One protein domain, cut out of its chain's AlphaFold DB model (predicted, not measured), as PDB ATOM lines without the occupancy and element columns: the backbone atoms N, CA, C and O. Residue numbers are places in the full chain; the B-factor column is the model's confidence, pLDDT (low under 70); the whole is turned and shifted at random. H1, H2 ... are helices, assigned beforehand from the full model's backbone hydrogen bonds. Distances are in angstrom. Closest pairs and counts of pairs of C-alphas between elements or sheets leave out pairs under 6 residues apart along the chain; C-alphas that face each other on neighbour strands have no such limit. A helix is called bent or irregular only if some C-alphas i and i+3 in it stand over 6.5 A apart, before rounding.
ATOM      1  N   THR A   8      47.205 -27.119 -28.189       69.88
ATOM      2  CA  THR A   8      47.702 -25.853 -28.741       69.88
ATOM      3  C   THR A   8      48.428 -26.043 -30.069       69.88
ATOM      4  O   THR A   8      48.129 -25.354 -31.046       69.88
ATOM      5  N   GLU A   9      49.352 -26.998 -30.140       73.56
ATOM      6  CA  GLU A   9      50.104 -27.269 -31.367       73.56
ATOM      7  C   GLU A   9      49.193 -27.807 -32.477       73.56
ATOM      8  O   GLU A   9      49.300 -27.371 -33.623       73.56
ATOM      9  N   MET A  10      48.239 -28.678 -32.139       71.50
ATOM     10  CA  MET A  10      47.266 -29.213 -33.095       71.50
ATOM     11  C   MET A  10      46.369 -28.111 -33.680       71.50
ATOM     12  O   MET A  10      46.154 -28.057 -34.889       71.50
ATOM     13  N   ARG A  11      45.911 -27.173 -32.843       66.81
ATOM     14  CA  ARG A  11      45.125 -26.005 -33.272       66.81
ATOM     15  C   ARG A  11      45.898 -25.103 -34.233       66.81
ATOM     16  O   ARG A  11      45.344 -24.669 -35.240       66.81
ATOM     17  N   ASN A  12      47.177 -24.853 -33.962       73.69
ATOM     18  CA  ASN A  12      48.021 -24.045 -34.845       73.69
ATOM     19  C   ASN A  12      48.246 -24.718 -36.205       73.69
ATOM     20  O   ASN A  12      48.245 -24.039 -37.234       73.69
ATOM     21  N   VAL A  13      48.386 -26.046 -36.222       74.12
ATOM     22  CA  VAL A  13      48.453 -26.831 -37.462       74.12
ATOM     23  C   VAL A  13      47.149 -26.693 -38.248       74.12
ATOM     24  O   VAL A  13      47.191 -26.347 -39.424       74.12
ATOM     25  N   PHE A  14      45.992 -26.870 -37.611       81.94
ATOM     26  CA  PHE A  14      44.697 -26.741 -38.286       81.94
ATOM     27  C   PHE A  14      44.474 -25.354 -38.882       81.94
ATOM     28  O   PHE A  14      44.176 -25.251 -40.070       81.94
ATOM     29  N   LYS A  15      44.759 -24.293 -38.120       74.50
ATOM     30  CA  LYS A  15      44.694 -22.917 -38.629       74.50
ATOM     31  C   LYS A  15      45.583 -22.715 -39.857       74.50
ATOM     32  O   LYS A  15      45.154 -22.110 -40.833       74.50
ATOM     33  N   LYS A  16      46.816 -23.234 -39.827       76.56
ATOM     34  CA  LYS A  16      47.766 -23.136 -40.947       76.56
ATOM     35  C   LYS A  16      47.262 -23.838 -42.212       76.56
ATOM     36  O   LYS A  16      47.619 -23.425 -43.309       76.56
ATOM     37  N   HIS A  17      46.463 -24.888 -42.057       80.81
ATOM     38  CA  HIS A  17      45.919 -25.675 -43.160       80.81
ATOM     39  C   HIS A  17      44.494 -25.268 -43.566       80.81
ATOM     40  O   HIS A  17      43.879 -25.984 -44.347       80.81
ATOM     41  N   GLY A  18      43.965 -24.147 -43.055       75.75
ATOM     42  CA  GLY A  18      42.605 -23.696 -43.375       75.75
ATOM     43  C   GLY A  18      41.506 -24.588 -42.789       75.75
ATOM     44  O   GLY A  18      40.371 -24.545 -43.243       75.75
ATOM     45  N   ILE A  19      41.833 -25.409 -41.787       81.31
ATOM     46  CA  ILE A  19      40.873 -26.296 -41.130       81.31
ATOM     47  C   ILE A  19      40.194 -25.523 -40.002       81.31
ATOM     48  O   ILE A  19      40.834 -25.143 -39.013       81.31
ATOM     49  N   TYR A  20      38.884 -25.328 -40.133       82.69
ATOM     50  CA  TYR A  20      38.058 -24.743 -39.085       82.69
ATOM     51  C   TYR A  20      37.867 -25.717 -37.923       82.69
ATOM     52  O   TYR A  20      37.663 -26.917 -38.104       82.69
ATOM     53  N   VAL A  21      37.950 -25.188 -36.704       85.62
ATOM     54  CA  VAL A  21      37.880 -25.978 -35.474       85.62
ATOM     55  C   VAL A  21      36.721 -25.485 -34.637       85.62
ATOM     56  O   VAL A  21      36.710 -24.324 -34.223       85.62
ATOM     57  N   GLN A  22      35.795 -26.390 -34.332       86.81
ATOM     58  CA  GLN A  22      34.770 -26.154 -33.329       86.81
ATOM     59  C   GLN A  22      35.290 -26.533 -31.938       86.81
ATOM     60  O   GLN A  22      35.827 -27.623 -31.734       86.81
ATOM     61  N   ALA A  23      35.134 -25.633 -30.973       85.31
ATOM     62  CA  ALA A  23      35.557 -25.809 -29.593       85.31
ATOM     63  C   ALA A  23      34.353 -25.722 -28.648       85.31
ATOM     64  O   ALA A  23      33.733 -24.670 -28.493       85.31
ATOM     65  N   GLY A  24      34.049 -26.836 -27.982       84.06
ATOM     66  CA  GLY A  24      33.187 -26.840 -26.803       84.06
ATOM     67  C   GLY A  24      33.983 -26.439 -25.564       84.06
ATOM     68  O   GLY A  24      35.143 -26.824 -25.416       84.06
ATOM     69  N   HIS A  25      33.359 -25.673 -24.677       86.81
ATOM     70  CA  HIS A  25      33.879 -25.378 -23.347       86.81
ATOM     71  C   HIS A  25      32.725 -25.477 -22.348       86.81
ATOM     72  O   HIS A  25      31.566 -25.329 -22.731       86.81
ATOM     73  N   ILE A  26      33.061 -25.785 -21.100       89.69
ATOM     74  CA  ILE A  26      32.159 -25.688 -19.955       89.69
ATOM     75  C   ILE A  26      32.792 -24.640 -19.058       89.69
ATOM     76  O   ILE A  26      33.921 -24.835 -18.610       89.69
ATOM     77  N   LEU A  27      32.110 -23.512 -18.890       93.19
ATOM     78  CA  LEU A  27      32.641 -22.378 -18.146       93.19
ATOM     79  C   LEU A  27      32.265 -22.442 -16.665       93.19
ATOM     80  O   LEU A  27      33.048 -21.997 -15.835       93.19
ATOM     81  N   PHE A  28      31.097 -23.009 -16.355       93.56
ATOM     82  CA  PHE A  28      30.562 -23.075 -15.001       93.56
ATOM     83  C   PHE A  28      30.255 -24.506 -14.557       93.56
ATOM     84  O   PHE A  28      29.544 -25.249 -15.237       93.56
ATOM     85  N   ASP A  29      30.748 -24.854 -13.375       91.94
ATOM     86  CA  ASP A  29      30.311 -25.956 -12.527       91.94
ATOM     87  C   ASP A  29      30.273 -25.500 -11.055       91.94
ATOM     88  O   ASP A  29      30.580 -24.350 -10.740       91.94
ATOM     89  N   HIS A  30      29.870 -26.377 -10.127       88.88
ATOM     90  CA  HIS A  30      29.667 -25.998  -8.718       88.88
ATOM     91  C   HIS A  30      30.923 -25.441  -8.030       88.88
ATOM     92  O   HIS A  30      30.808 -24.821  -6.973       88.88
ATOM     93  N   GLY A  31      32.111 -25.757  -8.551       91.62
ATOM     94  CA  GLY A  31      33.408 -25.424  -7.974       91.62
ATOM     95  C   GLY A  31      34.188 -24.379  -8.760       91.62
ATOM     96  O   GLY A  31      35.316 -24.105  -8.364       91.62
ATOM     97  N   THR A  32      33.614 -23.818  -9.829       95.06
ATOM     98  CA  THR A  32      34.262 -22.779 -10.633       95.06
ATOM     99  C   THR A  32      34.706 -21.601  -9.773       95.06
ATOM    100  O   THR A  32      33.971 -21.147  -8.896       95.06
ATOM    101  N   THR A  33      35.898 -21.093 -10.070       96.69
ATOM    102  CA  THR A  33      36.538 -19.951  -9.405       96.69
ATOM    103  C   THR A  33      36.758 -18.781 -10.367       96.69
ATOM    104  O   THR A  33      36.818 -18.961 -11.587       96.69
ATOM    105  N   MET A  34      36.949 -17.568  -9.835       96.88
ATOM    106  CA  MET A  34      37.310 -16.397 -10.653       96.88
ATOM    107  C   MET A  34      38.643 -16.583 -11.402       96.88
ATOM    108  O   MET A  34      38.762 -16.176 -12.560       96.88
ATOM    109  N   GLU A  35      39.622 -17.267 -10.796       97.31
ATOM    110  CA  GLU A  35      40.901 -17.586 -11.447       97.31
ATOM    111  C   GLU A  35      40.696 -18.449 -12.703       97.31
ATOM    112  O   GLU A  35      41.247 -18.145 -13.766       97.31
ATOM    113  N   GLU A  36      39.849 -19.476 -12.617       96.62
ATOM    114  CA  GLU A  36      39.501 -20.314 -13.769       96.62
ATOM    115  C   GLU A  36      38.755 -19.522 -14.846       96.62
ATOM    116  O   GLU A  36      39.018 -19.718 -16.034       96.62
ATOM    117  N   LEU A  37      37.858 -18.600 -14.477       97.31
ATOM    118  CA  LEU A  37      37.181 -17.730 -15.448       97.31
ATOM    119  C   LEU A  37      38.175 -16.847 -16.211       97.31
ATOM    120  O   LEU A  37      38.067 -16.727 -17.435       97.31
ATOM    121  N   ARG A  38      39.182 -16.293 -15.526       97.50
ATOM    122  CA  ARG A  38      40.271 -15.524 -16.151       97.50
ATOM    123  C   ARG A  38      41.142 -16.383 -17.050       97.50
ATOM    124  O   ARG A  38      41.469 -15.975 -18.165       97.50
ATOM    125  N   GLU A  39      41.520 -17.575 -16.605       96.31
ATOM    126  CA  GLU A  39      42.298 -18.488 -17.440       96.31
ATOM    127  C   GLU A  39      41.515 -18.894 -18.696       96.31
ATOM    128  O   GLU A  39      42.055 -18.873 -19.807       96.31
ATOM    129  N   ASN A  40      40.228 -19.202 -18.540       95.31
ATOM    130  CA  ASN A  40      39.342 -19.515 -19.651       95.31
ATOM    131  C   ASN A  40      39.224 -18.332 -20.613       95.31
ATOM    132  O   ASN A  40      39.356 -18.536 -21.818       95.31
ATOM    133  N   HIS A  41      39.043 -17.104 -20.122       96.50
ATOM    134  CA  HIS A  41      39.019 -15.904 -20.964       96.50
ATOM    135  C   HIS A  41      40.296 -15.743 -21.795       96.50
ATOM    136  O   HIS A  41      40.214 -15.601 -23.019       96.50
ATOM    137  N   ARG A  42      41.473 -15.848 -21.163       95.81
ATOM    138  CA  ARG A  42      42.771 -15.752 -21.853       95.81
ATOM    139  C   ARG A  42      42.892 -16.810 -22.943       95.81
ATOM    140  O   ARG A  42      43.148 -16.483 -24.099       95.81
ATOM    141  N   ARG A  43      42.602 -18.072 -22.611       92.25
ATOM    142  CA  ARG A  43      42.630 -19.181 -23.578       92.25
ATOM    143  C   ARG A  43      41.643 -18.948 -24.722       92.25
ATOM    144  O   ARG A  43      41.979 -19.171 -25.881       92.25
ATOM    145  N   MET A  44      40.422 -18.505 -24.435       93.38
ATOM    146  CA  MET A  44      39.428 -18.215 -25.472       93.38
ATOM    147  C   MET A  44      39.866 -17.060 -26.383       93.38
ATOM    148  O   MET A  44      39.593 -17.113 -27.581       93.38
ATOM    149  N   SER A  45      40.581 -16.073 -25.843       94.69
ATOM    150  CA  SER A  45      41.162 -14.957 -26.598       94.69
ATOM    151  C   SER A  45      42.318 -15.404 -27.499       94.69
ATOM    152  O   SER A  45      42.337 -15.055 -28.682       94.69
ATOM    153  N   ASP A  46      43.214 -16.264 -27.009       91.69
ATOM    154  CA  ASP A  46      44.309 -16.842 -27.806       91.69
ATOM    155  C   ASP A  46      43.788 -17.647 -29.010       91.69
ATOM    156  O   ASP A  46      44.380 -17.653 -30.096       91.69
ATOM    157  N   TYR A  47      42.638 -18.308 -28.840       89.56
ATOM    158  CA  TYR A  47      41.989 -19.125 -29.868       89.56
ATOM    159  C   TYR A  47      40.682 -18.511 -30.378       89.56
ATOM    160  O   TYR A  47      39.759 -19.242 -30.742       89.56
ATOM    161  N   VAL A  48      40.614 -17.180 -30.478       91.94
ATOM    162  CA  VAL A  48      39.411 -16.448 -30.923       91.94
ATOM    163  C   VAL A  48      38.893 -16.867 -32.305       91.94
ATOM    164  O   VAL A  48      37.722 -16.692 -32.609       91.94
ATOM    165  N   TRP A  49      39.766 -17.442 -33.136       90.19
ATOM    166  CA  TRP A  49      39.440 -17.955 -34.468       90.19
ATOM    167  C   TRP A  49      38.675 -19.289 -34.442       90.19
ATOM    168  O   TRP A  49      38.242 -19.757 -35.488       90.19
ATOM    169  N   THR A  50      38.554 -19.949 -33.291       91.00
ATOM    170  CA  THR A  50      37.772 -21.189 -33.180       91.00
ATOM    171  C   THR A  50      36.277 -20.885 -33.172       91.00
ATOM    172  O   THR A  50      35.838 -19.855 -32.661       91.00
ATOM    173  N   ILE A  51      35.484 -21.802 -33.721       89.25
ATOM    174  CA  ILE A  51      34.024 -21.720 -33.696       89.25
ATOM    175  C   ILE A  51      33.571 -22.233 -32.327       89.25
ATOM    176  O   ILE A  51      33.855 -23.368 -31.955       89.25
ATOM    177  N   SER A  52      32.892 -21.404 -31.546       88.12
ATOM    178  CA  SER A  52      32.358 -21.751 -30.218       88.12
ATOM    179  C   SER A  52      30.865 -21.443 -30.192       88.12
ATOM    180  O   SER A  52      30.390 -20.890 -31.163       88.12
ATOM    181  N   LYS A  53      30.115 -21.771 -29.134       83.38
ATOM    182  CA  LYS A  53      28.713 -21.340 -28.934       83.38
ATOM    183  C   LYS A  53      28.604 -20.179 -27.934       83.38
ATOM    184  O   LYS A  53      27.875 -20.254 -26.954       83.38
ATOM    185  N   GLY A  54      29.379 -19.116 -28.140       86.06
ATOM    186  CA  GLY A  54      29.387 -17.944 -27.253       86.06
ATOM    187  C   GLY A  54      30.303 -18.097 -26.037       86.06
ATOM    188  O   GLY A  54      31.170 -18.971 -26.010       86.06
ATOM    189  N   ILE A  55      30.183 -17.175 -25.075       91.38
ATOM    190  CA  ILE A  55      31.000 -17.055 -23.841       91.38
ATOM    191  C   ILE A  55      30.298 -17.599 -22.585       91.38
ATOM    192  O   ILE A  55      30.691 -17.271 -21.472       91.38
ATOM    193  N   PHE A  56      29.231 -18.380 -22.743       93.19
ATOM    194  CA  PHE A  56      28.483 -18.926 -21.619       93.19
ATOM    195  C   PHE A  56      28.199 -20.407 -21.845       93.19
ATOM    196  O   PHE A  56      27.728 -20.812 -22.905       93.19
ATOM    197  N   SER A  57      28.495 -21.215 -20.836       90.44
ATOM    198  CA  SER A  57      28.199 -22.643 -20.807       90.44
ATOM    199  C   SER A  57      28.244 -23.132 -19.366       90.44
ATOM    200  O   SER A  57      29.135 -22.759 -18.606       90.44
ATOM    201  N   GLU A  58      27.298 -23.986 -18.997       89.69
ATOM    202  CA  GLU A  58      27.219 -24.574 -17.662       89.69
ATOM    203  C   GLU A  58      27.167 -26.099 -17.751       89.69
ATOM    204  O   GLU A  58      26.611 -26.664 -18.698       89.69
ATOM    205  N   MET A  59      27.776 -26.775 -16.778       87.75
ATOM    206  CA  MET A  59      27.736 -28.228 -16.675       87.75
ATOM    207  C   MET A  59      26.294 -28.664 -16.417       87.75
ATOM    208  O   MET A  59      25.714 -28.335 -15.383       87.75
ATOM    209  N   TYR A  60      25.738 -29.440 -17.345       82.94
ATOM    210  CA  TYR A  60      24.386 -29.972 -17.235       82.94
ATOM    211  C   TYR A  60      24.322 -31.080 -16.175       82.94
ATOM    212  O   TYR A  60      24.981 -32.119 -16.289       82.94
ATOM    213  N   ALA A  61      23.499 -30.890 -15.146       82.44
ATOM    214  CA  ALA A  61      23.320 -31.849 -14.063       82.44
ATOM    215  C   ALA A  61      22.215 -32.857 -14.396       82.44
ATOM    216  O   ALA A  61      21.167 -32.906 -13.749       82.44
ATOM    217  N   ALA A  62      22.477 -33.702 -15.400       83.19
ATOM    218  CA  ALA A  62      21.558 -34.765 -15.796       83.19
ATOM    219  C   ALA A  62      21.315 -35.752 -14.646       83.19
ATOM    220  O   ALA A  62      22.248 -36.168 -13.940       83.19
ATOM    221  N   ALA A  92      29.640 -21.955  -5.591       84.94
ATOM    222  CA  ALA A  92      30.182 -21.777  -4.244       84.94
ATOM    223  C   ALA A  92      30.606 -20.331  -3.922       84.94
ATOM    224  O   ALA A  92      30.574 -19.943  -2.758       84.94
ATOM    225  N   ASP A  93      31.020 -19.572  -4.935       91.00
ATOM    226  CA  ASP A  93      31.625 -18.244  -4.808       91.00
ATOM    227  C   ASP A  93      30.640 -17.161  -5.287       91.00
ATOM    228  O   ASP A  93      30.092 -17.255  -6.389       91.00
ATOM    229  N   GLU A  94      30.394 -16.147  -4.451       92.12
ATOM    230  CA  GLU A  94      29.468 -15.050  -4.751       92.12
ATOM    231  C   GLU A  94      29.924 -14.223  -5.960       92.12
ATOM    232  O   GLU A  94      29.091 -13.861  -6.792       92.12
ATOM    233  N   ASP A  95      31.224 -13.992  -6.135       95.25
ATOM    234  CA  ASP A  95      31.746 -13.265  -7.297       95.25
ATOM    235  C   ASP A  95      31.521 -14.068  -8.582       95.25
ATOM    236  O   ASP A  95      31.079 -13.535  -9.606       95.25
ATOM    237  N   VAL A  96      31.687 -15.390  -8.508       95.69
ATOM    238  CA  VAL A  96      31.392 -16.295  -9.628       95.69
ATOM    239  C   VAL A  96      29.897 -16.302  -9.956       95.69
ATOM    240  O   VAL A  96      29.543 -16.322 -11.136       95.69
ATOM    241  N   VAL A  97      29.001 -16.215  -8.965       93.81
ATOM    242  CA  VAL A  97      27.546 -16.067  -9.197       93.81
ATOM    243  C   VAL A  97      27.232 -14.780  -9.965       93.81
ATOM    244  O   VAL A  97      26.384 -14.776 -10.866       93.81
ATOM    245  N   ARG A  98      27.922 -13.685  -9.644       95.19
ATOM    246  CA  ARG A  98      27.742 -12.391 -10.320       95.19
ATOM    247  C   ARG A  98      28.236 -12.452 -11.762       95.19
ATOM    248  O   ARG A  98      27.510 -12.049 -12.673       95.19
ATOM    249  N   ALA A  99      29.409 -13.045 -11.988       96.88
ATOM    250  CA  ALA A  99      29.936 -13.286 -13.329       96.88
ATOM    251  C   ALA A  99      29.009 -14.206 -14.145       96.88
ATOM    252  O   ALA A  99      28.670 -13.894 -15.287       96.88
ATOM    253  N   TYR A 100      28.531 -15.300 -13.546       95.25
ATOM    254  CA  TYR A 100      27.559 -16.218 -14.144       95.25
ATOM    255  C   TYR A 100      26.305 -15.484 -14.615       95.25
ATOM    256  O   TYR A 100      25.901 -15.615 -15.774       95.25
ATOM    257  N   THR A 101      25.707 -14.679 -13.738       93.56
ATOM    258  CA  THR A 101      24.454 -13.971 -14.025       93.56
ATOM    259  C   THR A 101      24.645 -12.965 -15.158       93.56
ATOM    260  O   THR A 101      23.860 -12.956 -16.113       93.56
ATOM    261  N   GLY A 102      25.731 -12.186 -15.115       95.75
ATOM    262  CA  GLY A 102      26.066 -11.221 -16.161       95.75
ATOM    263  C   GLY A 102      26.326 -11.879 -17.519       95.75
ATOM    264  O   GLY A 102      25.736 -11.470 -18.524       95.75
ATOM    265  N   LEU A 103      27.135 -12.946 -17.561       96.00
ATOM    266  CA  LEU A 103      27.420 -13.686 -18.797       96.00
ATOM    267  C   LEU A 103      26.170 -14.364 -19.363       96.00
ATOM    268  O   LEU A 103      25.941 -14.303 -20.571       96.00
ATOM    269  N   LYS A 104      25.325 -14.966 -18.515       93.88
ATOM    270  CA  LYS A 104      24.066 -15.596 -18.944       93.88
ATOM    271  C   LYS A 104      23.125 -14.572 -19.569       93.88
ATOM    272  O   LYS A 104      22.534 -14.837 -20.617       93.88
ATOM    273  N   ARG A 105      22.997 -13.394 -18.955       94.19
ATOM    274  CA  ARG A 105      22.141 -12.304 -19.446       94.19
ATOM    275  C   ARG A 105      22.650 -11.720 -20.764       94.19
ATOM    276  O   ARG A 105      21.856 -11.552 -21.689       94.19
ATOM    277  N   TRP A 106      23.956 -11.481 -20.881       94.94
ATOM    278  CA  TRP A 106      24.590 -11.071 -22.140       94.94
ATOM    279  C   TRP A 106      24.402 -12.099 -23.253       94.94
ATOM    280  O   TRP A 106      24.082 -11.758 -24.390       94.94
ATOM    281  N   HIS A 107      24.575 -13.377 -22.931       92.31
ATOM    282  CA  HIS A 107      24.408 -14.441 -23.904       92.31
ATOM    283  C   HIS A 107      22.958 -14.520 -24.394       92.31
ATOM    284  O   HIS A 107      22.720 -14.524 -25.600       92.31
ATOM    285  N   LYS A 108      21.975 -14.475 -23.483       91.44
ATOM    286  CA  LYS A 108      20.544 -14.470 -23.832       91.44
ATOM    287  C   LYS A 108      20.151 -13.318 -24.761       91.44
ATOM    288  O   LYS A 108      19.309 -13.521 -25.631       91.44
ATOM    289  N   SER A 109      20.743 -12.131 -24.614       91.44
ATOM    290  CA  SER A 109      20.359 -10.971 -25.432       91.44
ATOM    291  C   SER A 109      20.765 -11.087 -26.906       91.44
ATOM    292  O   SER A 109      20.159 -10.419 -27.746       91.44
ATOM    293  N   HIS A 110      21.716 -11.966 -27.247       88.88
ATOM    294  CA  HIS A 110      22.230 -12.097 -28.617       88.88
ATOM    295  C   HIS A 110      22.403 -13.546 -29.110       88.88
ATOM    296  O   HIS A 110      22.874 -13.752 -30.231       88.88
ATOM    297  N   LEU A 111      21.985 -14.547 -28.327       88.62
ATOM    298  CA  LEU A 111      22.127 -15.979 -28.625       88.62
ATOM    299  C   LEU A 111      21.680 -16.341 -30.044       88.62
ATOM    300  O   LEU A 111      22.391 -17.043 -30.748       88.62
ATOM    301  N   ARG A 112      20.529 -15.824 -30.490       89.06
ATOM    302  CA  ARG A 112      19.982 -16.154 -31.816       89.06
ATOM    303  C   ARG A 112      20.900 -15.725 -32.960       89.06
ATOM    304  O   ARG A 112      21.011 -16.443 -33.948       89.06
ATOM    305  N   LEU A 113      21.532 -14.557 -32.844       91.19
ATOM    306  CA  LEU A 113      22.522 -14.114 -33.826       91.19
ATOM    307  C   LEU A 113      23.741 -15.034 -33.785       91.19
ATOM    308  O   LEU A 113      24.248 -15.424 -34.831       91.19
ATOM    309  N   TYR A 114      24.177 -15.397 -32.582       88.25
ATOM    310  CA  TYR A 114      25.316 -16.276 -32.396       88.25
ATOM    311  C   TYR A 114      25.085 -17.654 -33.027       88.25
ATOM    312  O   TYR A 114      25.889 -18.078 -33.854       88.25
ATOM    313  N   ASP A 115      23.970 -18.311 -32.700       88.44
ATOM    314  CA  ASP A 115      23.583 -19.608 -33.262       88.44
ATOM    315  C   ASP A 115      23.491 -19.545 -34.789       88.44
ATOM    316  O   ASP A 115      24.043 -20.400 -35.478       88.44
ATOM    317  N   LYS A 116      22.888 -18.483 -35.335       90.75
ATOM    318  CA  LYS A 116      22.799 -18.295 -36.784       90.75
ATOM    319  C   LYS A 116      24.162 -18.095 -37.445       90.75
ATOM    320  O   LYS A 116      24.420 -18.676 -38.489       90.75
ATOM    321  N   ALA A 117      25.047 -17.292 -36.860       90.12
ATOM    322  CA  ALA A 117      26.360 -17.018 -37.443       90.12
ATOM    323  C   ALA A 117      27.244 -18.275 -37.531       90.12
ATOM    324  O   ALA A 117      28.047 -18.393 -38.453       90.12
ATOM    325  N   ILE A 118      27.105 -19.207 -36.583       89.75
ATOM    326  CA  ILE A 118      27.894 -20.447 -36.560       89.75
ATOM    327  C   ILE A 118      27.224 -21.615 -37.284       89.75
ATOM    328  O   ILE A 118      27.934 -22.535 -37.690       89.75
ATOM    329  N   ASP A 119      25.895 -21.627 -37.418       89.12
ATOM    330  CA  ASP A 119      25.138 -22.743 -38.006       89.12
ATOM    331  C   ASP A 119      25.632 -23.075 -39.416       89.12
ATOM    332  O   ASP A 119      25.947 -24.230 -39.693       89.12
ATOM    333  N   ALA A 120      25.835 -22.056 -40.255       84.19
ATOM    334  CA  ALA A 120      26.336 -22.229 -41.616       84.19
ATOM    335  C   ALA A 120      27.666 -23.007 -41.690       84.19
ATOM    336  O   ALA A 120      27.876 -23.767 -42.628       84.19
ATOM    337  N   ILE A 121      28.541 -22.858 -40.687       85.12
ATOM    338  CA  ILE A 121      29.880 -23.478 -40.662       85.12
ATOM    339  C   ILE A 121      29.898 -24.788 -39.860       85.12
ATOM    340  O   ILE A 121      30.742 -25.653 -40.083       85.12
ATOM    341  N   SER A 122      29.015 -24.916 -38.867       82.38
ATOM    342  CA  SER A 122      28.993 -26.052 -37.933       82.38
ATOM    343  C   SER A 122      28.050 -27.175 -38.362       82.38
ATOM    344  O   SER A 122      28.251 -28.325 -37.965       82.38
ATOM    345  N   ALA A 123      27.045 -26.872 -39.185       78.25
ATOM    346  CA  ALA A 123      26.195 -27.858 -39.833       78.25
ATOM    347  C   ALA A 123      26.789 -28.276 -41.195       78.25
ATOM    348  O   ALA A 123      27.529 -27.508 -41.809       78.25
ATOM    349  N   PRO A 124      26.467 -29.479 -41.711       65.69
ATOM    350  CA  PRO A 124      26.921 -29.936 -43.025       65.69
ATOM    351  C   PRO A 124      26.157 -29.208 -44.147       65.69
ATOM    352  O   PRO A 124      25.315 -29.798 -44.826       65.69
ATOM    353  N   LYS A 125      26.404 -27.907 -44.310       78.00
ATOM    354  CA  LYS A 125      25.872 -27.084 -45.400       78.00
ATOM    355  C   LYS A 125      26.868 -27.111 -46.567       78.00
ATOM    356  O   LYS A 125      28.077 -27.175 -46.356       78.00
ATOM    357  N   ALA A 126      26.357 -27.103 -47.796       80.75
ATOM    358  CA  ALA A 126      27.192 -26.950 -48.983       80.75
ATOM    359  C   ALA A 126      27.543 -25.465 -49.117       80.75
ATOM    360  O   ALA A 126      26.697 -24.685 -49.540       80.75
ATOM    361  N   LEU A 127      28.742 -25.102 -48.667       84.50
ATOM    362  CA  LEU A 127      29.303 -23.762 -48.785       84.50
ATOM    363  C   LEU A 127      30.512 -23.805 -49.716       84.50
ATOM    364  O   LEU A 127      31.321 -24.733 -49.627       84.50
ATOM    365  N   GLU A 128      30.646 -22.786 -50.553       87.56
ATOM    366  CA  GLU A 128      31.877 -22.509 -51.291       87.56
ATOM    367  C   GLU A 128      32.959 -21.945 -50.349       87.56
ATOM    368  O   GLU A 128      32.676 -21.463 -49.243       87.56
ATOM    369  N   ASP A 129      34.222 -21.986 -50.777       86.50
ATOM    370  CA  ASP A 129      35.362 -21.558 -49.952       86.50
ATOM    371  C   ASP A 129      35.246 -20.083 -49.519       86.50
ATOM    372  O   ASP A 129      35.529 -19.745 -48.364       86.50
ATOM    373  N   GLU A 130      34.795 -19.195 -50.410       89.12
ATOM    374  CA  GLU A 130      34.586 -17.776 -50.100       89.12
ATOM    375  C   GLU A 130      33.490 -17.566 -49.048       89.12
ATOM    376  O   GLU A 130      33.633 -16.722 -48.159       89.12
ATOM    377  N   GLU A 131      32.421 -18.359 -49.108       90.88
ATOM    378  CA  GLU A 131      31.297 -18.285 -48.174       90.88
ATOM    379  C   GLU A 131      31.720 -18.793 -46.790       90.88
ATOM    380  O   GLU A 131      31.420 -18.165 -45.772       90.88
ATOM    381  N   LEU A 132      32.500 -19.880 -46.737       88.75
ATOM    382  CA  LEU A 132      33.114 -20.372 -45.499       88.75
ATOM    383  C   LEU A 132      33.981 -19.301 -44.833       88.75
ATOM    384  O   LEU A 132      33.901 -19.111 -43.616       88.75
ATOM    385  N   VAL A 133      34.801 -18.592 -45.614       90.81
ATOM    386  CA  VAL A 133      35.640 -17.490 -45.116       90.81
ATOM    387  C   VAL A 133      34.784 -16.339 -44.586       90.81
ATOM    388  O   VAL A 133      35.088 -15.801 -43.517       90.81
ATOM    389  N   GLU A 134      33.709 -15.966 -45.284       93.88
ATOM    390  CA  GLU A 134      32.802 -14.897 -44.855       93.88
ATOM    391  C   GLU A 134      32.108 -15.236 -43.529       93.88
ATOM    392  O   GLU A 134      32.186 -14.458 -42.570       93.88
ATOM    393  N   PHE A 135      31.489 -16.415 -43.430       93.56
ATOM    394  CA  PHE A 135      30.839 -16.853 -42.196       93.56
ATOM    395  C   PHE A 135      31.837 -16.968 -41.045       93.56
ATOM    396  O   PHE A 135      31.555 -16.526 -39.926       93.56
ATOM    397  N   HIS A 136      33.033 -17.504 -41.303       92.81
ATOM    398  CA  HIS A 136      34.080 -17.601 -40.288       92.81
ATOM    399  C   HIS A 136      34.524 -16.230 -39.776       92.81
ATOM    400  O   HIS A 136      34.693 -16.043 -38.564       92.81
ATOM    401  N   ALA A 137      34.658 -15.248 -40.669       93.75
ATOM    402  CA  ALA A 137      34.984 -13.878 -40.298       93.75
ATOM    403  C   ALA A 137      33.887 -13.251 -39.422       93.75
ATOM    404  O   ALA A 137      34.210 -12.656 -38.390       93.75
ATOM    405  N   LEU A 138      32.611 -13.441 -39.776       95.50
ATOM    406  CA  LEU A 138      31.460 -12.964 -38.996       95.50
ATOM    407  C   LEU A 138      31.409 -13.603 -37.602       95.50
ATOM    408  O   LEU A 138      31.285 -12.893 -36.601       95.50
ATOM    409  N   ALA A 139      31.574 -14.926 -37.512       94.06
ATOM    410  CA  ALA A 139      31.610 -15.648 -36.241       94.06
ATOM    411  C   ALA A 139      32.789 -15.198 -35.359       94.06
ATOM    412  O   ALA A 139      32.635 -14.995 -34.152       94.06
ATOM    413  N   THR A 140      33.962 -14.981 -35.961       93.56
ATOM    414  CA  THR A 140      35.156 -14.496 -35.253       93.56
ATOM    415  C   THR A 140      34.973 -13.057 -34.754       93.56
ATOM    416  O   THR A 140      35.400 -12.727 -33.646       93.56
ATOM    417  N   GLU A 141      34.348 -12.179 -35.542       95.38
ATOM    418  CA  GLU A 141      34.034 -10.802 -35.139       95.38
ATOM    419  C   GLU A 141      33.075 -10.776 -33.945       95.38
ATOM    420  O   GLU A 141      33.363 -10.128 -32.936       95.38
ATOM    421  N   LEU A 142      31.998 -11.561 -34.010       94.19
ATOM    422  CA  LEU A 142      31.048 -11.720 -32.911       94.19
ATOM    423  C   LEU A 142      31.739 -12.236 -31.641       94.19
ATOM    424  O   LEU A 142      31.573 -11.678 -30.556       94.19
ATOM    425  N   ARG A 143      32.596 -13.252 -31.787       93.88
ATOM    426  CA  ARG A 143      33.370 -13.833 -30.683       93.88
ATOM    427  C   ARG A 143      34.287 -12.817 -30.003       93.88
ATOM    428  O   ARG A 143      34.402 -12.842 -28.780       93.88
ATOM    429  N   ARG A 144      34.932 -11.922 -30.759       95.38
ATOM    430  CA  ARG A 144      35.771 -10.848 -30.191       95.38
ATOM    431  C   ARG A 144      34.960  -9.891 -29.327       95.38
ATOM    432  O   ARG A 144      35.449  -9.470 -28.284       95.38
ATOM    433  N   HIS A 145      33.745  -9.546 -29.746       94.50
ATOM    434  CA  HIS A 145      32.878  -8.664 -28.967       94.50
ATOM    435  C   HIS A 145      32.420  -9.309 -27.664       94.50
ATOM    436  O   HIS A 145      32.520  -8.678 -26.615       94.50
ATOM    437  N   ASP A 146      32.028 -10.578 -27.716       94.44
ATOM    438  CA  ASP A 146      31.676 -11.324 -26.513       94.44
ATOM    439  C   ASP A 146      32.862 -11.423 -25.535       94.44
ATOM    440  O   ASP A 146      32.703 -11.199 -24.340       94.44
ATOM    441  N   LEU A 147      34.077 -11.704 -26.019       96.31
ATOM    442  CA  LEU A 147      35.261 -11.789 -25.152       96.31
ATOM    443  C   LEU A 147      35.680 -10.436 -24.565       96.31
ATOM    444  O   LEU A 147      36.183 -10.393 -23.445       96.31
ATOM    445  N   ALA A 148      35.454  -9.336 -25.285       96.94
ATOM    446  CA  ALA A 148      35.674  -7.994 -24.749       96.94
ATOM    447  C   ALA A 148      34.680  -7.667 -23.624       96.94
ATOM    448  O   ALA A 148      35.068  -7.096 -22.608       96.94
ATOM    449  N   PHE A 149      33.414  -8.065 -23.779       97.31
ATOM    450  CA  PHE A 149      32.429  -7.942 -22.707       97.31
ATOM    451  C   PHE A 149      32.774  -8.832 -21.507       97.31
ATOM    452  O   PHE A 149      32.675  -8.377 -20.371       97.31
ATOM    453  N   MET A 150      33.210 -10.074 -21.745       97.75
ATOM    454  CA  MET A 150      33.634 -10.975 -20.671       97.75
ATOM    455  C   MET A 150      34.754 -10.356 -19.835       97.75
ATOM    456  O   MET A 150      34.651 -10.376 -18.617       97.75
ATOM    457  N   GLU A 151      35.778  -9.775 -20.466       98.25
ATOM    458  CA  GLU A 151      36.865  -9.103 -19.737       98.25
ATOM    459  C   GLU A 151      36.331  -7.975 -18.851       98.25
ATOM    460  O   GLU A 151      36.591  -7.953 -17.652       98.25
ATOM    461  N   LEU A 152      35.509  -7.091 -19.428       98.00
ATOM    462  CA  LEU A 152      34.908  -5.966 -18.715       98.00
ATOM    463  C   LEU A 152      34.085  -6.422 -17.502       98.00
ATOM    464  O   LEU A 152      34.140  -5.805 -16.440       98.00
ATOM    465  N   LEU A 153      33.306  -7.492 -17.663       98.12
ATOM    466  CA  LEU A 153      32.495  -8.047 -16.587       98.12
ATOM    467  C   LEU A 153      33.365  -8.646 -15.479       98.12
ATOM    468  O   LEU A 153      33.085  -8.415 -14.306       98.12
ATOM    469  N   LEU A 154      34.404  -9.409 -15.836       97.94
ATOM    470  CA  LEU A 154      35.314  -9.996 -14.851       97.94
ATOM    471  C   LEU A 154      36.073  -8.906 -14.083       97.94
ATOM    472  O   LEU A 154      36.191  -9.010 -12.865       97.94
ATOM    473  N   ASP A 155      36.500  -7.833 -14.757       97.88
ATOM    474  CA  ASP A 155      37.121  -6.664 -14.117       97.88
ATOM    475  C   ASP A 155      36.174  -6.005 -13.104       97.88
ATOM    476  O   ASP A 155      36.563  -5.713 -11.970       97.88
ATOM    477  N   ALA A 156      34.913  -5.790 -13.486       97.38
ATOM    478  CA  ALA A 156      33.911  -5.185 -12.610       97.38
ATOM    479  C   ALA A 156      33.621  -6.048 -11.373       97.38
ATOM    480  O   ALA A 156      33.561  -5.531 -10.258       97.38
ATOM    481  N   VAL A 157      33.492  -7.364 -11.552       96.88
ATOM    482  CA  VAL A 157      33.287  -8.301 -10.440       96.88
ATOM    483  C   VAL A 157      34.487  -8.286  -9.487       96.88
ATOM    484  O   VAL A 157      34.300  -8.048  -8.297       96.88
ATOM    485  N   GLU A 158      35.712  -8.456  -9.992       95.31
ATOM    486  CA  GLU A 158      36.927  -8.527  -9.159       95.31
ATOM    487  C   GLU A 158      37.264  -7.203  -8.462       95.31
ATOM    488  O   GLU A 158      37.826  -7.197  -7.367       95.31
ATOM    489  N   SER A 159      36.918  -6.068  -9.075       94.94
ATOM    490  CA  SER A 159      37.074  -4.751  -8.444       94.94
ATOM    491  C   SER A 159      36.084  -4.495  -7.303       94.94
ATOM    492  O   SER A 159      36.222  -3.499  -6.589       94.94
ATOM    493  N   GLY A 160      35.104  -5.382  -7.107       91.00
ATOM    494  CA  GLY A 160      34.063  -5.225  -6.101       91.00
ATOM    495  C   GLY A 160      33.024  -4.165  -6.464       91.00
ATOM    496  O   GLY A 160      32.358  -3.665  -5.557       91.00
ATOM    497  N   ASP A 161      32.865  -3.817  -7.752       85.62
ATOM    498  CA  ASP A 161      31.775  -2.944  -8.212       85.62
ATOM    499  C   ASP A 161      30.453  -3.489  -7.666       85.62
ATOM    500  O   ASP A 161      30.261  -4.698  -7.661       85.62
ATOM    501  N   HIS A 162      29.551  -2.645  -7.178       79.19
ATOM    502  CA  HIS A 162      28.283  -3.087  -6.603       79.19
ATOM    503  C   HIS A 162      27.148  -3.161  -7.636       79.19
ATOM    504  O   HIS A 162      26.159  -3.841  -7.368       79.19
ATOM    505  N   ASP A 163      27.292  -2.545  -8.817       92.06
ATOM    506  CA  ASP A 163      26.244  -2.479  -9.852       92.06
ATOM    507  C   ASP A 163      26.618  -3.227 -11.145       92.06
ATOM    508  O   ASP A 163      26.553  -2.715 -12.264       92.06
ATOM    509  N   VAL A 164      27.001  -4.497 -10.993       93.12
ATOM    510  CA  VAL A 164      27.277  -5.387 -12.137       93.12
ATOM    511  C   VAL A 164      26.044  -5.570 -13.031       93.12
ATOM    512  O   VAL A 164      26.180  -5.672 -14.249       93.12
ATOM    513  N   ASP A 165      24.835  -5.561 -12.469       91.94
ATOM    514  CA  ASP A 165      23.610  -5.680 -13.264       91.94
ATOM    515  C   ASP A 165      23.373  -4.444 -14.144       91.94
ATOM    516  O   ASP A 165      23.070  -4.591 -15.334       91.94
ATOM    517  N   GLY A 166      23.573  -3.238 -13.600       94.75
ATOM    518  CA  GLY A 166      23.514  -1.989 -14.354       94.75
ATOM    519  C   GLY A 166      24.581  -1.915 -15.445       94.75
ATOM    520  O   GLY A 166      24.282  -1.493 -16.566       94.75
ATOM    521  N   LEU A 167      25.796  -2.407 -15.174       96.25
ATOM    522  CA  LEU A 167      26.846  -2.559 -16.188       96.25
ATOM    523  C   LEU A 167      26.375  -3.448 -17.345       96.25
ATOM    524  O   LEU A 167      26.498  -3.055 -18.507       96.25
ATOM    525  N   VAL A 168      25.827  -4.631 -17.051       96.38
ATOM    526  CA  VAL A 168      25.345  -5.570 -18.078       96.38
ATOM    527  C   VAL A 168      24.254  -4.913 -18.925       96.38
ATOM    528  O   VAL A 168      24.318  -4.970 -20.154       96.38
ATOM    529  N   ASP A 169      23.293  -4.238 -18.297       95.69
ATOM    530  CA  ASP A 169      22.212  -3.542 -19.001       95.69
ATOM    531  C   ASP A 169      22.714  -2.413 -19.897       95.69
ATOM    532  O   ASP A 169      22.314  -2.313 -21.065       95.69
ATOM    533  N   ALA A 170      23.640  -1.601 -19.392       96.69
ATOM    534  CA  ALA A 170      24.276  -0.547 -20.166       96.69
ATOM    535  C   ALA A 170      25.040  -1.117 -21.367       96.69
ATOM    536  O   ALA A 170      24.943  -0.575 -22.471       96.69
ATOM    537  N   GLN A 171      25.756  -2.230 -21.191       97.19
ATOM    538  CA  GLN A 171      26.496  -2.874 -22.277       97.19
ATOM    539  C   GLN A 171      25.565  -3.496 -23.320       97.19
ATOM    540  O   GLN A 171      25.814  -3.336 -24.517       97.19
ATOM    541  N   VAL A 172      24.474  -4.149 -22.915       95.31
ATOM    542  CA  VAL A 172      23.473  -4.685 -23.855       95.31
ATOM    543  C   VAL A 172      22.835  -3.552 -24.662       95.31
ATOM    544  O   VAL A 172      22.769  -3.624 -25.891       95.31
ATOM    545  N   ALA A 173      22.416  -2.471 -24.002       95.06
ATOM    546  CA  ALA A 173      21.827  -1.319 -24.678       95.06
ATOM    547  C   ALA A 173      22.831  -0.623 -25.615       95.06
ATOM    548  O   ALA A 173      22.511  -0.346 -26.773       95.06
ATOM    549  N   GLY A 174      24.055  -0.390 -25.138       95.69
ATOM    550  CA  GLY A 174      25.115   0.297 -25.876       95.69
ATOM    551  C   GLY A 174      25.605  -0.466 -27.107       95.69
ATOM    552  O   GLY A 174      26.004   0.149 -28.094       95.69
ATOM    553  N   ASN A 175      25.523  -1.800 -27.099       94.94
ATOM    554  CA  ASN A 175      25.943  -2.631 -28.229       94.94
ATOM    555  C   ASN A 175      24.803  -2.986 -29.197       94.94
ATOM    556  O   ASN A 175      25.065  -3.571 -30.248       94.94
ATOM    557  N   LYS A 176      23.559  -2.573 -28.922       92.69
ATOM    558  CA  LYS A 176      22.381  -2.925 -29.734       92.69
ATOM    559  C   LYS A 176      22.563  -2.662 -31.231       92.69
ATOM    560  O   LYS A 176      22.316  -3.552 -32.038       92.69
ATOM    561  N   ILE A 177      23.021  -1.465 -31.608       94.19
ATOM    562  CA  ILE A 177      23.211  -1.090 -33.021       94.19
ATOM    563  C   ILE A 177      24.251  -1.999 -33.684       94.19
ATOM    564  O   ILE A 177      24.033  -2.491 -34.785       94.19
ATOM    565  N   LYS A 178      25.356  -2.280 -32.990       94.56
ATOM    566  CA  LYS A 178      26.422  -3.148 -33.496       94.56
ATOM    567  C   LYS A 178      25.919  -4.571 -33.750       94.56
ATOM    568  O   LYS A 178      26.158  -5.107 -34.829       94.56
ATOM    569  N   TYR A 179      25.195  -5.166 -32.800       93.69
ATOM    570  CA  TYR A 179      24.628  -6.507 -32.981       93.69
ATOM    571  C   TYR A 179      23.550  -6.531 -34.071       93.69
ATOM    572  O   TYR A 179      23.469  -7.499 -34.819       93.69
ATOM    573  N   GLN A 180      22.776  -5.455 -34.245       94.06
ATOM    574  CA  GLN A 180      21.857  -5.326 -35.380       94.06
ATOM    575  C   GLN A 180      22.601  -5.282 -36.720       94.06
ATOM    576  O   GLN A 180      22.219  -5.987 -37.649       94.06
ATOM    577  N   THR A 181      23.692  -4.519 -36.820       96.12
ATOM    578  CA  THR A 181      24.536  -4.488 -38.025       96.12
ATOM    579  C   THR A 181      25.141  -5.858 -38.330       96.12
ATOM    580  O   THR A 181      25.136  -6.285 -39.484       96.12
ATOM    581  N   LEU A 182      25.631  -6.571 -37.312       95.81
ATOM    582  CA  LEU A 182      26.127  -7.940 -37.465       95.81
ATOM    583  C   LEU A 182      25.025  -8.891 -37.931       95.81
ATOM    584  O   LEU A 182      25.259  -9.674 -38.846       95.81
ATOM    585  N   ALA A 183      23.819  -8.783 -37.373       95.38
ATOM    586  CA  ALA A 183      22.679  -9.586 -37.802       95.38
ATOM    587  C   ALA A 183      22.336  -9.352 -39.275       95.38
ATOM    588  O   ALA A 183      22.213 -10.315 -40.022       95.38
ATOM    589  N   THR A 184      22.292  -8.095 -39.725       96.38
ATOM    590  CA  THR A 184      22.067  -7.777 -41.142       96.38
ATOM    591  C   THR A 184      23.147  -8.367 -42.050       96.38
ATOM    592  O   THR A 184      22.833  -8.859 -43.130       96.38
ATOM    593  N   ARG A 185      24.415  -8.357 -41.623       97.50
ATOM    594  CA  ARG A 185      25.515  -8.964 -42.391       97.50
ATOM    595  C   ARG A 185      25.403 -10.487 -42.454       97.50
ATOM    596  O   ARG A 185      25.610 -11.055 -43.517       97.50
ATOM    597  N   VAL A 186      25.026 -11.136 -41.354       96.12
ATOM    598  CA  VAL A 186      24.760 -12.583 -41.332       96.12
ATOM    599  C   VAL A 186      23.568 -12.927 -42.227       96.12
ATOM    600  O   VAL A 186      23.640 -13.878 -42.997       96.12
ATOM    601  N   ASP A 187      22.490 -12.145 -42.185       95.12
ATOM    602  CA  ASP A 187      21.331 -12.333 -43.065       95.12
ATOM    603  C   ASP A 187      21.710 -12.200 -44.544       95.12
ATOM    604  O   ASP A 187      21.275 -13.007 -45.365       95.12
ATOM    605  N   HIS A 188      22.552 -11.217 -44.872       95.75
ATOM    606  CA  HIS A 188      23.086 -11.038 -46.217       95.75
ATOM    607  C   HIS A 188      23.931 -12.239 -46.656       95.75
ATOM    608  O   HIS A 188      23.683 -12.768 -47.733       95.75
ATOM    609  N   ALA A 189      24.861 -12.714 -45.819       95.12
ATOM    610  CA  ALA A 189      25.685 -13.887 -46.124       95.12
ATOM    611  C   ALA A 189      24.828 -15.139 -46.390       95.12
ATOM    612  O   ALA A 189      25.047 -15.849 -47.367       95.12
ATOM    613  N   TYR A 190      23.777 -15.366 -45.587       94.62
ATOM    614  CA  TYR A 190      22.807 -16.441 -45.837       94.62
ATOM    615  C   TYR A 190      22.106 -16.284 -47.191       94.62
ATOM    616  O   TYR A 190      22.000 -17.252 -47.940       94.62
ATOM    617  N   ALA A 191      21.635 -15.076 -47.517       93.50
ATOM    618  CA  ALA A 191      20.956 -14.816 -48.784       93.50
ATOM    619  C   ALA A 191      21.889 -15.000 -49.992       93.50
ATOM    620  O   ALA A 191      21.473 -15.575 -50.996       93.50
ATOM    621  N   SER A 192      23.140 -14.544 -49.888       92.81
ATOM    622  CA  SER A 192      24.163 -14.700 -50.925       92.81
ATOM    623  C   SER A 192      24.519 -16.164 -51.174       92.81
ATOM    624  O   SER A 192      24.612 -16.555 -52.333       92.81
ATOM    625  N   ALA A 193      24.610 -16.971 -50.114       91.69
ATOM    626  CA  ALA A 193      24.882 -18.407 -50.197       91.69
ATOM    627  C   ALA A 193      23.638 -19.264 -50.518       91.69
ATOM    628  O   ALA A 193      23.695 -20.492 -50.524       91.69
ATOM    629  N   GLY A 194      22.466 -18.647 -50.727       91.94
ATOM    630  CA  GLY A 194      21.215 -19.374 -50.976       91.94
ATOM    631  C   GLY A 194      20.752 -20.250 -49.801       91.94
ATOM    632  O   GLY A 194      19.995 -21.202 -49.998       91.94
TER     633      GLY A 194
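AT A GLANCE: This is residues 8 to 62 and 92 to 194 of the 206 residues of an uncharacterized protein of Bradyrhizobium cytisi (UniProt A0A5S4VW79). Long H4 lies in the middle of a helical bundle, with bent H3 and H5 packed on it and shorter H2 too; H1 touches no helix. The 158 printed residues include five named helices, H1 to H5, and no named strand: all helix. The whole is compact, radius of gyration of the C-alphas 16.4 A, spanning 48 by 37 by 31 A.

HOW THE PARTS SIT: H1, residues 8 to 16, is apart from H2, residues 34 to 46. H2 touches residues 144 to 154 of H4, residues 129 to 158, closest C-alphas Ser 45 and Leu 147, 6.9 A. H3, 94 to 122, and H5, 164 to 192, each one helix by hydrogen bonds, are bent: C-alphas 109 and 112 are 8.2 A apart, 174 and 177 7.5 A. Arms H3a, 94 to 109, and H5a, 164 to 174, touch at a shallow tilt of 21 degrees, closest C-alphas Gly 102 and Val 168, 6.0 A. In H3b, 112 to 122, irregular with C-alphas 117 and 120 6.7 A apart, 5 of 7 O i to N i+4 pairs are within hydrogen-bond range.

IN THESE COORDINATES: H1 begins at C-alpha 8 (47.702, -25.853, -28.741). H4 measures 42.9 A. H5b, 177 to 192, ends at C-alpha 192 (24.163, -14.700, -50.925).

THE WHOLE: Residues 63 to 91 are not printed; C-alphas 62 and 92 are 19.4 A apart. Link H1 to H2 is long. Residues 8, 11 and 124 have pLDDT under 70.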